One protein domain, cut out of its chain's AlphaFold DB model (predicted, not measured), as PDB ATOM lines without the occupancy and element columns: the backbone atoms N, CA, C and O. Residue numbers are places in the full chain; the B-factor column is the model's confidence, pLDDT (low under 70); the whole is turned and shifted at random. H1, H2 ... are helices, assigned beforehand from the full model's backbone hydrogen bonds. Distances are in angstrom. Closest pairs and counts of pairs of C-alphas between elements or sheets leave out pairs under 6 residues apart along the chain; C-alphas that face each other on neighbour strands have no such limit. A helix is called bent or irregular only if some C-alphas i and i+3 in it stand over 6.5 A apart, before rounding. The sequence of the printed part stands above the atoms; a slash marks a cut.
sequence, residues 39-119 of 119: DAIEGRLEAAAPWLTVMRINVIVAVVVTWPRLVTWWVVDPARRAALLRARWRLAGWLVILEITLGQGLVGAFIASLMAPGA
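This is residues 39 to 119 of the 119 residues of the protein "Histidine kinase" of Ectothiorhodospira haloalkaliphila (UniProt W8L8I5). Look for a long, flat helical hairpin: arm H1b runs out, a tight turn follows, and H2a and H2b fold back beside H1b the opposite way. At the open end the strokes part, with residues 39 to 48 of H1 sticking out and short helix H3 turning away from H2b, its residues 111 to 115 and the tail to 119 free. The 81 printed residues hold three named helices, H1, H2 and H3 in that order, and no named strand: all helix. The whole is extended, with a radius of gyration of the C-alphas of 18.3 A and spans of 56 by 30 by 12 A.

Find C-alpha 39 at (-64.529, 37.651, 59.640), where H1, residues 39 to 74, begins. By its hydrogen bonds it was assigned as one helix, but it is bent, with C-alphas 47 and 50 7.1 A apart: H1a is residues 39 to 47, 12.3 A, and H1b residues 50 to 74, 34.4 A. H1b is irregular, C-alphas 65 and 68 being 7.0 A apart, with a kink of 45 degrees near residue 68. H2, residues 78 to 103, was likewise assigned as one helix but is bent, with C-alphas 86 and 89 6.9 A apart: H2a is residues 78 to 86, 12.4 A, and H2b residues 89 to 103, 19.6 A. H3, residues 106 to 115, 14.1 A, ends at C-alpha 115, (-45.921, 36.933, 70.784).

H1a and H1b stand at a steep tilt of 55 degrees, and H1a touches no helix. H1b touches H2b with residues 53 to 64 alone, closest at the C-alphas of Val 64 and Ala 92, 6.4 A, at a shallow tilt of 22 degrees, opposite ways. H1b and H2a form a helical hairpin; residues 67 to 72 alone of H1b touch H2a, closest at the C-alphas of Val 71 and Arg 81, 6.3 A. H3 is close to H2b but not clearly touching, the closest C-alphas being Thr 101 and Val 107, 5.7 A, at a steep tilt of 45 degrees. Every O i to N i+4 pair is within hydrogen-bond range in H1a, H2a, H2b and H3, and 19 of 21 in H1b.

The two C-alphas farthest apart, Val 76 and Ala 119, are 58.5 A apart. The printed part has no cut, and both links, H1 to H2 and H2 to H3, are tight. Look at residues 117 to 119 for pLDDT under 70; the mean of the printed part is 84.8.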
ATOM      1  N   ASP A  39     -64.201  39.063  59.889       83.88
ATOM      2  CA  ASP A  39     -64.529  37.651  59.640       83.88
ATOM      3  C   ASP A  39     -64.913  37.377  58.174       83.88
ATOM      4  O   ASP A  39     -64.561  36.343  57.604       83.88
ATOM      5  N   ALA A  40     -65.632  38.307  57.533       84.31
ATOM      6  CA  ALA A  40     -66.024  38.168  56.132       84.31
ATOM      7  C   ALA A  40     -64.813  38.319  55.198       84.31
ATOM      8  O   ALA A  40     -64.669  37.559  54.236       84.31
ATOM      9  N   ILE A  41     -63.904  39.242  55.519       83.06
ATOM     10  CA  ILE A  41     -62.643  39.424  54.796       83.06
ATOM     11  C   ILE A  41     -61.769  38.176  54.931       83.06
ATOM     12  O   ILE A  41     -61.252  37.691  53.924       83.06
ATOM     13  N   GLU A  42     -61.632  37.640  56.143       83.44
ATOM     14  CA  GLU A  42     -60.831  36.449  56.427       83.44
ATOM     15  C   GLU A  42     -61.351  35.237  55.649       83.44
ATOM     16  O   GLU A  42     -60.599  34.647  54.873       83.44
ATOM     17  N   GLY A  43     -62.657  34.958  55.706       86.00
ATOM     18  CA  GLY A  43     -63.254  33.846  54.960       86.00
ATOM     19  C   GLY A  43     -63.078  33.960  53.439       86.00
ATOM     20  O   GLY A  43     -62.853  32.962  52.747       86.00
ATOM     21  N   ARG A  44     -63.119  35.179  52.881       83.81
ATOM     22  CA  ARG A  44     -62.842  35.384  51.449       83.81
ATOM     23  C   ARG A  44     -61.362  35.258  51.109       83.81
ATOM     24  O   ARG A  44     -61.041  34.743  50.037       83.81
ATOM     25  N   LEU A  45     -60.467  35.714  51.985       83.31
ATOM     26  CA  LEU A  45     -59.029  35.527  51.811       83.31
ATOM     27  C   LEU A  45     -58.660  34.046  51.857       83.31
ATOM     28  O   LEU A  45     -57.906  33.601  50.997       83.31
ATOM     29  N   GLU A  46     -59.222  33.279  52.788       86.31
ATOM     30  CA  GLU A  46     -59.022  31.830  52.870       86.31
ATOM     31  C   GLU A  46     -59.501  31.123  51.599       86.31
ATOM     32  O   GLU A  46     -58.774  30.313  51.020       86.31
ATOM     33  N   ALA A  47     -60.678  31.494  51.086       88.19
ATOM     34  CA  ALA A  47     -61.199  30.944  49.837       88.19
ATOM     35  C   ALA A  47     -60.337  31.314  48.611       88.19
ATOM     36  O   ALA A  47     -60.200  30.525  47.671       88.19
ATOM     37  N   ALA A  48     -59.743  32.513  48.603       85.25
ATOM     38  CA  ALA A  48     -58.892  32.998  47.517       85.25
ATOM     39  C   ALA A  48     -57.424  32.547  47.634       85.25
ATOM     40  O   ALA A  48     -56.710  32.531  46.628       85.25
ATOM     41  N   ALA A  49     -56.960  32.158  48.823       83.56
ATOM     42  CA  ALA A  49     -55.587  31.746  49.106       83.56
ATOM     43  C   ALA A  49     -55.004  30.710  48.119       83.56
ATOM     44  O   ALA A  49     -53.878  30.923  47.641       83.56
ATOM     45  N   PRO A  50     -55.718  29.627  47.733       85.12
ATOM     46  CA  PRO A  50     -55.192  28.682  46.749       85.12
ATOM     47  C   PRO A  50     -55.017  29.331  45.371       85.12
ATOM     48  O   PRO A  50     -53.997  29.120  44.715       85.12
ATOM     49  N   TRP A  51     -55.957  30.182  44.951       85.56
ATOM     50  CA  TRP A  51     -55.876  30.891  43.673       85.56
ATOM     51  C   TRP A  51     -54.725  31.893  43.638       85.56
ATOM     52  O   TRP A  51     -53.996  31.953  42.646       85.56
ATOM     53  N   LEU A  52     -54.510  32.633  44.729       83.81
ATOM     54  CA  LEU A  52     -53.379  33.554  44.867       83.81
ATOM     55  C   LEU A  52     -52.045  32.807  44.810       83.81
ATOM     56  O   LEU A  52     -51.130  33.233  44.110       83.81
ATOM     57  N   THR A  53     -51.950  31.654  45.470       86.75
ATOM     58  CA  THR A  53     -50.762  30.790  45.416       86.75
ATOM     59  C   THR A  53     -50.490  30.293  43.997       86.75
ATOM     60  O   THR A  53     -49.376  30.425  43.490       86.75
ATOM     61  N   VAL A  54     -51.515  29.786  43.303       88.12
ATOM     62  CA  VAL A  54     -51.392  29.349  41.904       88.12
ATOM     63  C   VAL A  54     -50.953  30.509  41.008       88.12
ATOM     64  O   VAL A  54     -50.059  30.343  40.177       88.12
ATOM     65  N   MET A  55     -51.535  31.697  41.179       86.94
ATOM     66  CA  MET A  55     -51.158  32.896  40.430       86.94
ATOM     67  C   MET A  55     -49.683  33.262  40.658       86.94
ATOM     68  O   MET A  55     -48.951  33.456  39.686       86.94
ATOM     69  N   ARG A  56     -49.210  33.263  41.912       85.88
ATOM     70  CA  ARG A  56     -47.809  33.558  42.260       85.88
ATOM     71  C   ARG A  56     -46.840  32.543  41.660       85.88
ATOM     72  O   ARG A  56     -45.875  32.942  41.009       85.88
ATOM     73  N   ILE A  57     -47.129  31.246  41.772       89.31
ATOM     74  CA  ILE A  57     -46.310  30.189  41.155       89.31
ATOM     75  C   ILE A  57     -46.231  30.380  39.635       89.31
ATOM     76  O   ILE A  57     -45.139  30.313  39.063       89.31
ATOM     77  N   ASN A  58     -47.353  30.683  38.976       90.00
ATOM     78  CA  ASN A  58     -47.373  30.959  37.538       90.00
ATOM     79  C   ASN A  58     -46.486  32.154  37.166       90.00
ATOM     80  O   ASN A  58     -45.752  32.081  36.181       90.00
ATOM     81  N   VAL A  59     -46.490  33.227  37.964       88.25
ATOM     82  CA  VAL A  59     -45.599  34.380  37.756       88.25
ATOM     83  C   VAL A  59     -44.130  33.974  37.895       88.25
ATOM     84  O   VAL A  59     -43.323  34.325  37.033       88.25
ATOM     85  N   ILE A  60     -43.769  33.189  38.916       89.06
ATOM     86  CA  ILE A  60     -42.392  32.703  39.104       89.06
ATOM     87  C   ILE A  60     -41.951  31.868  37.894       89.06
ATOM     88  O   ILE A  60     -40.886  32.117  37.324       89.06
ATOM     89  N   VAL A  61     -42.782  30.918  37.455       91.06
ATOM     90  CA  VAL A  61     -42.506  30.087  36.274       91.06
ATOM     91  C   VAL A  61     -42.356  30.954  35.025       91.06
ATOM     92  O   VAL A  61     -41.378  30.804  34.290       91.06
ATOM     93  N   ALA A  62     -43.267  31.903  34.802       89.94
ATOM     94  CA  ALA A  62     -43.217  32.812  33.665       89.94
ATOM     95  C   ALA A  62     -41.925  33.641  33.653       89.94
ATOM     96  O   ALA A  62     -41.288  33.757  32.602       89.94
ATOM     97  N   VAL A  63     -41.487  34.152  34.810       88.50
ATOM     98  CA  VAL A  63     -40.204  34.856  34.949       88.50
ATOM     99  C   VAL A  63     -39.055  33.932  34.560       88.50
ATOM    100  O   VAL A  63     -38.265  34.290  33.691       88.50
ATOM    101  N   VAL A  64     -38.977  32.725  35.123       90.25
ATOM    102  CA  VAL A  64     -37.877  31.777  34.867       90.25
ATOM    103  C   VAL A  64     -37.808  31.344  33.399       90.25
ATOM    104  O   VAL A  64     -36.715  31.273  32.828       90.25
ATOM    105  N   VAL A  65     -38.958  31.073  32.779       91.06
ATOM    106  CA  VAL A  65     -39.069  30.634  31.379       91.06
ATOM    107  C   VAL A  65     -38.759  31.775  30.412       91.06
ATOM    108  O   VAL A  65     -38.074  31.568  29.409       91.06
ATOM    109  N   THR A  66     -39.226  32.987  30.706       89.44
ATOM    110  CA  THR A  66     -39.072  34.142  29.807       89.44
ATOM    111  C   THR A  66     -37.718  34.835  29.993       89.44
ATOM    112  O   THR A  66     -37.226  35.485  29.067       89.44
ATOM    113  N   TRP A  67     -37.054  34.633  31.139       90.44
ATOM    114  CA  TRP A  67     -35.765  35.236  31.489       90.44
ATOM    115  C   TRP A  67     -34.690  35.119  30.401       90.44
ATOM    116  O   TRP A  67     -34.112  36.149  30.046       90.44
ATOM    117  N   PRO A  68     -34.415  33.937  29.804       88.25
ATOM    118  CA  PRO A  68     -33.392  33.832  28.774       88.25
ATOM    119  C   PRO A  68     -33.722  34.712  27.574       88.25
ATOM    120  O   PRO A  68     -32.866  35.466  27.128       88.25
ATOM    121  N   ARG A  69     -34.976  34.702  27.103       87.19
ATOM    122  CA  ARG A  69     -35.404  35.529  25.966       87.19
ATOM    123  C   ARG A  69     -35.189  37.015  26.259       87.19
ATOM    124  O   ARG A  69     -34.556  37.700  25.458       87.19
ATOM    125  N   LEU A  70     -35.594  37.482  27.440       84.81
ATOM    126  CA  LEU A  70     -35.393  38.872  27.868       84.81
ATOM    127  C   LEU A  70     -33.911  39.256  27.902       84.81
ATOM    128  O   LEU A  70     -33.516  40.237  27.276       84.81
ATOM    129  N   VAL A  71     -33.072  38.451  28.558       88.06
ATOM    130  CA  VAL A  71     -31.629  38.716  28.682       88.06
ATOM    131  C   VAL A  71     -30.951  38.737  27.313       88.06
ATOM    132  O   VAL A  71     -30.137  39.614  27.037       88.06
ATOM    133  N   THR A  72     -31.314  37.809  26.428       86.88
ATOM    134  CA  THR A  72     -30.739  37.722  25.079       86.88
ATOM    135  C   THR A  72     -31.106  38.906  24.190       86.88
ATOM    136  O   THR A  72     -30.329  39.278  23.315       86.88
ATOM    137  N   TRP A  73     -32.255  39.524  24.444       82.88
ATOM    138  CA  TRP A  73     -32.744  40.676  23.702       82.88
ATOM    139  C   TRP A  73     -32.203  42.007  24.267       82.88
ATOM    140  O   TRP A  73     -31.860  42.931  23.523       82.88
ATOM    141  N   TRP A  74     -32.057  42.101  25.593       82.50
ATOM    142  CA  TRP A  74     -31.689  43.336  26.296       82.50
ATOM    143  C   TRP A  74     -30.190  43.521  26.514       82.50
ATOM    144  O   TRP A  74     -29.720  44.661  26.603       82.50
ATOM    145  N   VAL A  75     -29.411  42.444  26.554       87.56
ATOM    146  CA  VAL A  75     -27.999  42.516  26.939       87.56
ATOM    147  C   VAL A  75     -27.113  42.222  25.738       87.56
ATOM    148  O   VAL A  75     -26.985  41.082  25.300       87.56
ATOM    149  N   VAL A  76     -26.519  43.293  25.203       87.44
ATOM    150  CA  VAL A  76     -25.620  43.241  24.035       87.44
ATOM    151  C   VAL A  76     -24.254  42.688  24.425       87.44
ATOM    152  O   VAL A  76     -23.672  41.918  23.672       87.44
ATOM    153  N   ASP A  77     -23.764  43.065  25.610       91.56
ATOM    154  CA  ASP A  77     -22.474  42.618  26.134       91.56
ATOM    155  C   ASP A  77     -22.509  41.105  26.442       91.56
ATOM    156  O   ASP A  77     -23.260  40.678  27.333       91.56
ATOM    157  N   PRO A  78     -21.691  40.289  25.751       88.69
ATOM    158  CA  PRO A  78     -21.644  38.846  25.948       88.69
ATOM    159  C   PRO A  78     -21.305  38.430  27.386       88.69
ATOM    160  O   PRO A  78     -21.885  37.468  27.897       88.69
ATOM    161  N   ALA A  79     -20.412  39.160  28.064       89.31
ATOM    162  CA  ALA A  79     -19.966  38.823  29.413       89.31
ATOM    163  C   ALA A  79     -21.083  39.056  30.443       89.31
ATOM    164  O   ALA A  79     -21.391  38.174  31.254       89.31
ATOM    165  N   ARG A  80     -21.769  40.205  30.359       89.00
ATOM    166  CA  ARG A  80     -22.954  40.500  31.184       89.00
ATOM    167  C   ARG A  80     -24.113  39.555  30.888       89.00
ATOM    168  O   ARG A  80     -24.786  39.113  31.819       89.00
ATOM    169  N   ARG A  81     -24.336  39.205  29.619       91.88
ATOM    170  CA  ARG A  81     -25.382  38.254  29.211       91.88
ATOM    171  C   ARG A  81     -25.157  36.891  29.860       91.88
ATOM    172  O   ARG A  81     -26.080  36.349  30.464       91.88
ATOM    173  N   ALA A  82     -23.933  36.365  29.804       90.75
ATOM    174  CA  ALA A  82     -23.582  35.096  30.437       90.75
ATOM    175  C   ALA A  82     -23.760  35.141  31.965       90.75
ATOM    176  O   ALA A  82     -24.312  34.209  32.552       90.75
ATOM    177  N   ALA A  83     -23.350  36.237  32.613       90.25
ATOM    178  CA  ALA A  83     -23.547  36.416  34.050       90.25
ATOM    179  C   ALA A  83     -25.036  36.417  34.448       90.25
ATOM    180  O   ALA A  83     -25.420  35.724  35.389       90.25
ATOM    181  N   LEU A  84     -25.889  37.125  33.702       90.19
ATOM    182  CA  LEU A  84     -27.328  37.207  33.972       90.19
ATOM    183  C   LEU A  84     -28.073  35.902  33.682       90.19
ATOM    184  O   LEU A  84     -28.997  35.543  34.411       90.19
ATOM    185  N   LEU A  85     -27.663  35.155  32.656       91.06
ATOM    186  CA  LEU A  85     -28.212  33.823  32.399       91.06
ATOM    187  C   LEU A  85     -27.875  32.850  33.537       91.06
ATOM    188  O   LEU A  85     -28.745  32.088  33.953       91.06
ATOM    189  N   ARG A  86     -26.662  32.927  34.103       90.12
ATOM    190  CA  ARG A  86     -26.281  32.148  35.296       90.12
ATOM    191  C   ARG A  86     -27.071  32.554  36.542       90.12
ATOM    192  O   ARG A  86     -27.424  31.699  37.347       90.12
ATOM    193  N   ALA A  87     -27.397  33.839  36.687       89.81
ATOM    194  CA  ALA A  87     -28.168  34.346  37.823       89.81
ATOM    195  C   ALA A  87     -29.647  33.909  37.827       89.81
ATOM    196  O   ALA A  87     -30.299  34.032  38.863       89.81
ATOM    197  N   ARG A  88     -30.171  33.359  36.719       89.00
ATOM    198  CA  ARG A  88     -31.570  32.911  36.573       89.00
ATOM    199  C   ARG A  88     -32.040  32.048  37.742       89.00
ATOM    200  O   ARG A  88     -33.093  32.304  38.315       89.00
ATOM    201  N   TRP A  89     -31.260  31.028  38.091       87.06
ATOM    202  CA  TRP A  89     -31.631  30.083  39.144       87.06
ATOM    203  C   TRP A  89     -31.501  30.677  40.543       87.06
ATOM    204  O   TRP A  89     -32.280  30.328  41.421       87.06
ATOM    205  N   ARG A  90     -30.587  31.636  40.735       90.81
ATOM    206  CA  ARG A  90     -30.519  32.424  41.973       90.81
ATOM    207  C   ARG A  90     -31.770  33.275  42.150       90.81
ATOM    208  O   ARG A  90     -32.332  33.279  43.234       90.81
ATOM    209  N   LEU A  91     -32.216  33.958  41.095       87.75
ATOM    210  CA  LEU A  91     -33.459  34.728  41.128       87.75
ATOM    211  C   LEU A  91     -34.661  33.817  41.412       87.75
ATOM    212  O   LEU A  91     -35.467  34.131  42.278       87.75
ATOM    213  N   ALA A  92     -34.744  32.669  40.733       88.88
ATOM    214  CA  ALA A  92     -35.794  31.677  40.958       88.88
ATOM    215  C   ALA A  92     -35.821  31.188  42.414       88.88
ATOM    216  O   ALA A  92     -36.876  31.189  43.038       88.88
ATOM    217  N   GLY A  93     -34.657  30.830  42.967       90.81
ATOM    218  CA  GLY A  93     -34.527  30.419  44.362       90.81
ATOM    219  C   GLY A  93     -34.991  31.505  45.329       90.81
ATOM    220  O   GLY A  93     -35.770  31.219  46.231       90.81
ATOM    221  N   TRP A  94     -34.599  32.762  45.102       92.19
ATOM    222  CA  TRP A  94     -35.064  33.883  45.923       92.19
ATOM    223  C   TRP A  94     -36.572  34.114  45.828       92.19
ATOM    224  O   TRP A  94     -37.203  34.346  46.852       92.19
ATOM    225  N   LEU A  95     -37.162  34.013  44.636       89.38
ATOM    226  CA  LEU A  95     -38.611  34.142  44.462       89.38
ATOM    227  C   LEU A  95     -39.375  33.040  45.207       89.38
ATOM    228  O   LEU A  95     -40.388  33.322  45.835       89.38
ATOM    229  N   VAL A  96     -38.865  31.807  45.189       88.81
ATOM    230  CA  VAL A  96     -39.447  30.689  45.945       88.81
ATOM    231  C   VAL A  96     -39.293  30.895  47.454       88.81
ATOM    232  O   VAL A  96     -40.251  30.692  48.192       88.81
ATOM    233  N   ILE A  97     -38.124  31.337  47.927       88.88
ATOM    234  CA  ILE A  97     -37.904  31.649  49.349       88.88
ATOM    235  C   ILE A  97     -38.873  32.737  49.813       88.88
ATOM    236  O   ILE A  97     -39.469  32.601  50.881       88.88
ATOM    237  N   LEU A  98     -39.059  33.793  49.015       84.50
ATOM    238  CA  LEU A  98     -40.019  34.858  49.306       84.50
ATOM    239  C   LEU A  98     -41.463  34.345  49.313       84.50
ATOM    240  O   LEU A  98     -42.220  34.720  50.201       84.50
ATOM    241  N   GLU A  99     -41.843  33.458  48.391       85.81
ATOM    242  CA  GLU A  99     -43.177  32.837  48.397       85.81
ATOM    243  C   GLU A  99     -43.414  32.018  49.668       85.81
ATOM    244  O   GLU A  99     -44.474  32.100  50.279       85.81
ATOM    245  N   ILE A 100     -42.415  31.259  50.108       83.81
ATOM    246  CA  ILE A 100     -42.514  30.445  51.319       83.81
ATOM    247  C   ILE A 100     -42.569  31.336  52.572       83.81
ATOM    248  O   ILE A 100     -43.401  31.141  53.453       83.81
ATOM    249  N   THR A 101     -41.724  32.362  52.651       81.56
ATOM    250  CA  THR A 101     -41.677  33.244  53.830       81.56
ATOM    251  C   THR A 101     -42.890  34.167  53.936       81.56
ATOM    252  O   THR A 101     -43.445  34.315  55.026       81.56
ATOM    253  N   LEU A 102     -43.316  34.767  52.821       77.19
ATOM    254  CA  LEU A 102     -44.396  35.756  52.781       77.19
ATOM    255  C   LEU A 102     -45.744  35.140  52.393       77.19
ATOM    256  O   LEU A 102     -46.757  35.431  53.020       77.19
ATOM    257  N   GLY A 103     -45.768  34.304  51.356       72.00
ATOM    258  CA  GLY A 103     -46.993  33.752  50.772       72.00
ATOM    259  C   GLY A 103     -47.612  32.621  51.590       72.00
ATOM    260  O   GLY A 103     -48.835  32.562  51.687       72.00
ATOM    261  N   GLN A 104     -46.787  31.776  52.215       77.19
ATOM    262  CA  GLN A 104     -47.245  30.709  53.121       77.19
ATOM    263  C   GLN A 104     -47.353  31.163  54.583       77.19
ATOM    264  O   GLN A 104     -47.639  30.357  55.463       77.19
ATOM    265  N   GLY A 105     -47.105  32.446  54.861       78.38
ATOM    266  CA  GLY A 105     -47.294  33.010  56.193       78.38
ATOM    267  C   GLY A 105     -46.295  32.523  57.245       78.38
ATOM    268  O   GLY A 105     -46.556  32.722  58.428       78.38
ATOM    269  N   LEU A 106     -45.144  31.942  56.870       78.75
ATOM    270  CA  LEU A 106     -44.123  31.520  57.844       78.75
ATOM    271  C   LEU A 106     -43.663  32.671  58.742       78.75
ATOM    272  O   LEU A 106     -43.437  32.462  59.928       78.75
ATOM    273  N   VAL A 107     -43.552  33.888  58.201       77.94
ATOM    274  CA  VAL A 107     -43.232  35.078  59.004       77.94
ATOM    275  C   VAL A 107     -44.356  35.391  59.994       77.94
ATOM    276  O   VAL A 107     -44.078  35.708  61.145       77.94
ATOM    277  N   GLY A 108     -45.617  35.250  59.579       76.62
ATOM    278  CA  GLY A 108     -46.777  35.433  60.454       76.62
ATOM    279  C   GLY A 108     -46.819  34.396  61.577       76.62
ATOM    280  O   GLY A 108     -46.945  34.764  62.740       76.62
ATOM    281  N   ALA A 109     -46.614  33.119  61.248       79.56
ATOM    282  CA  ALA A 109     -46.531  32.030  62.220       79.56
ATOM    283  C   ALA A 109     -45.348  32.209  63.189       79.56
ATOM    284  O   ALA A 109     -45.487  32.001  64.391       79.56
ATOM    285  N   PHE A 110     -44.196  32.653  62.682       79.81
ATOM    286  CA  PHE A 110     -43.026  32.954  63.499       79.81
ATOM    287  C   PHE A 110     -43.286  34.119  64.464       79.81
ATOM    288  O   PHE A 110     -43.045  33.982  65.660       79.81
ATOM    289  N   ILE A 111     -43.843  35.235  63.988       82.06
ATOM    290  CA  ILE A 111     -44.207  36.373  64.846       82.06
ATOM    291  C   ILE A 111     -45.251  35.950  65.888       82.06
ATOM    292  O   ILE A 111     -45.096  36.276  67.063       82.06
ATOM    293  N   ALA A 112     -46.267  35.178  65.493       83.81
ATOM    294  CA  ALA A 112     -47.265  34.642  66.414       83.81
ATOM    295  C   ALA A 112     -46.623  33.768  67.507       83.81
ATOM    296  O   ALA A 112     -46.973  33.908  68.675       83.81
ATOM    297  N   SER A 113     -45.630  32.938  67.162       84.75
ATOM    298  CA  SER A 113     -44.891  32.123  68.138       84.75
ATOM    299  C   SER A 113     -44.040  32.943  69.116       84.75
ATOM    300  O   SER A 113     -43.863  32.529  70.254       84.75
ATOM    301  N   LEU A 114     -43.545  34.115  68.700       83.56
ATOM    302  CA  LEU A 114     -42.799  35.031  69.571       83.56
ATOM    303  C   LEU A 114     -43.713  35.865  70.477       83.56
ATOM    304  O   LEU A 114     -43.291  36.277  71.554       83.56
ATOM    305  N   MET A 115     -44.938  36.152  70.027       81.88
ATOM    306  CA  MET A 115     -45.921  36.933  70.784       81.88
ATOM    307  C   MET A 115     -46.814  36.082  71.687       81.88
ATOM    308  O   MET A 115     -47.471  36.637  72.564       81.88
ATOM    309  N   ALA A 116     -46.839  34.759  71.506       71.81
ATOM    310  CA  ALA A 116     -47.443  33.844  72.463       71.81
ATOM    311  C   ALA A 116     -46.612  33.870  73.764       71.81
ATOM    312  O   ALA A 116     -45.465  33.416  73.758       71.81
ATOM    313  N   PRO A 117     -47.135  34.406  74.885       57.50
ATOM    314  CA  PRO A 117     -46.420  34.358  76.151       57.50
ATOM    315  C   PRO A 117     -46.381  32.897  76.606       57.50
ATOM    316  O   PRO A 117     -47.435  32.350  76.900       57.50
ATOM    317  N   GLY A 118     -45.187  32.295  76.623       63.97
ATOM    318  CA  GLY A 118     -44.850  31.029  77.293       63.97
ATOM    319  C   GLY A 118     -45.873  29.890  77.184       63.97
ATOM    320  O   GLY A 118     -46.821  29.831  77.964       63.97
ATOM    321  N   ALA A 119     -45.605  28.926  76.299       46.75
ATOM    322  CA  ALA A 119     -45.932  27.537  76.626       46.75
ATOM    323  C   ALA A 119     -45.012  27.046  77.755       46.75
ATOM    324  O   ALA A 119     -43.826  27.463  77.756       46.75
TER     325      ALA A 119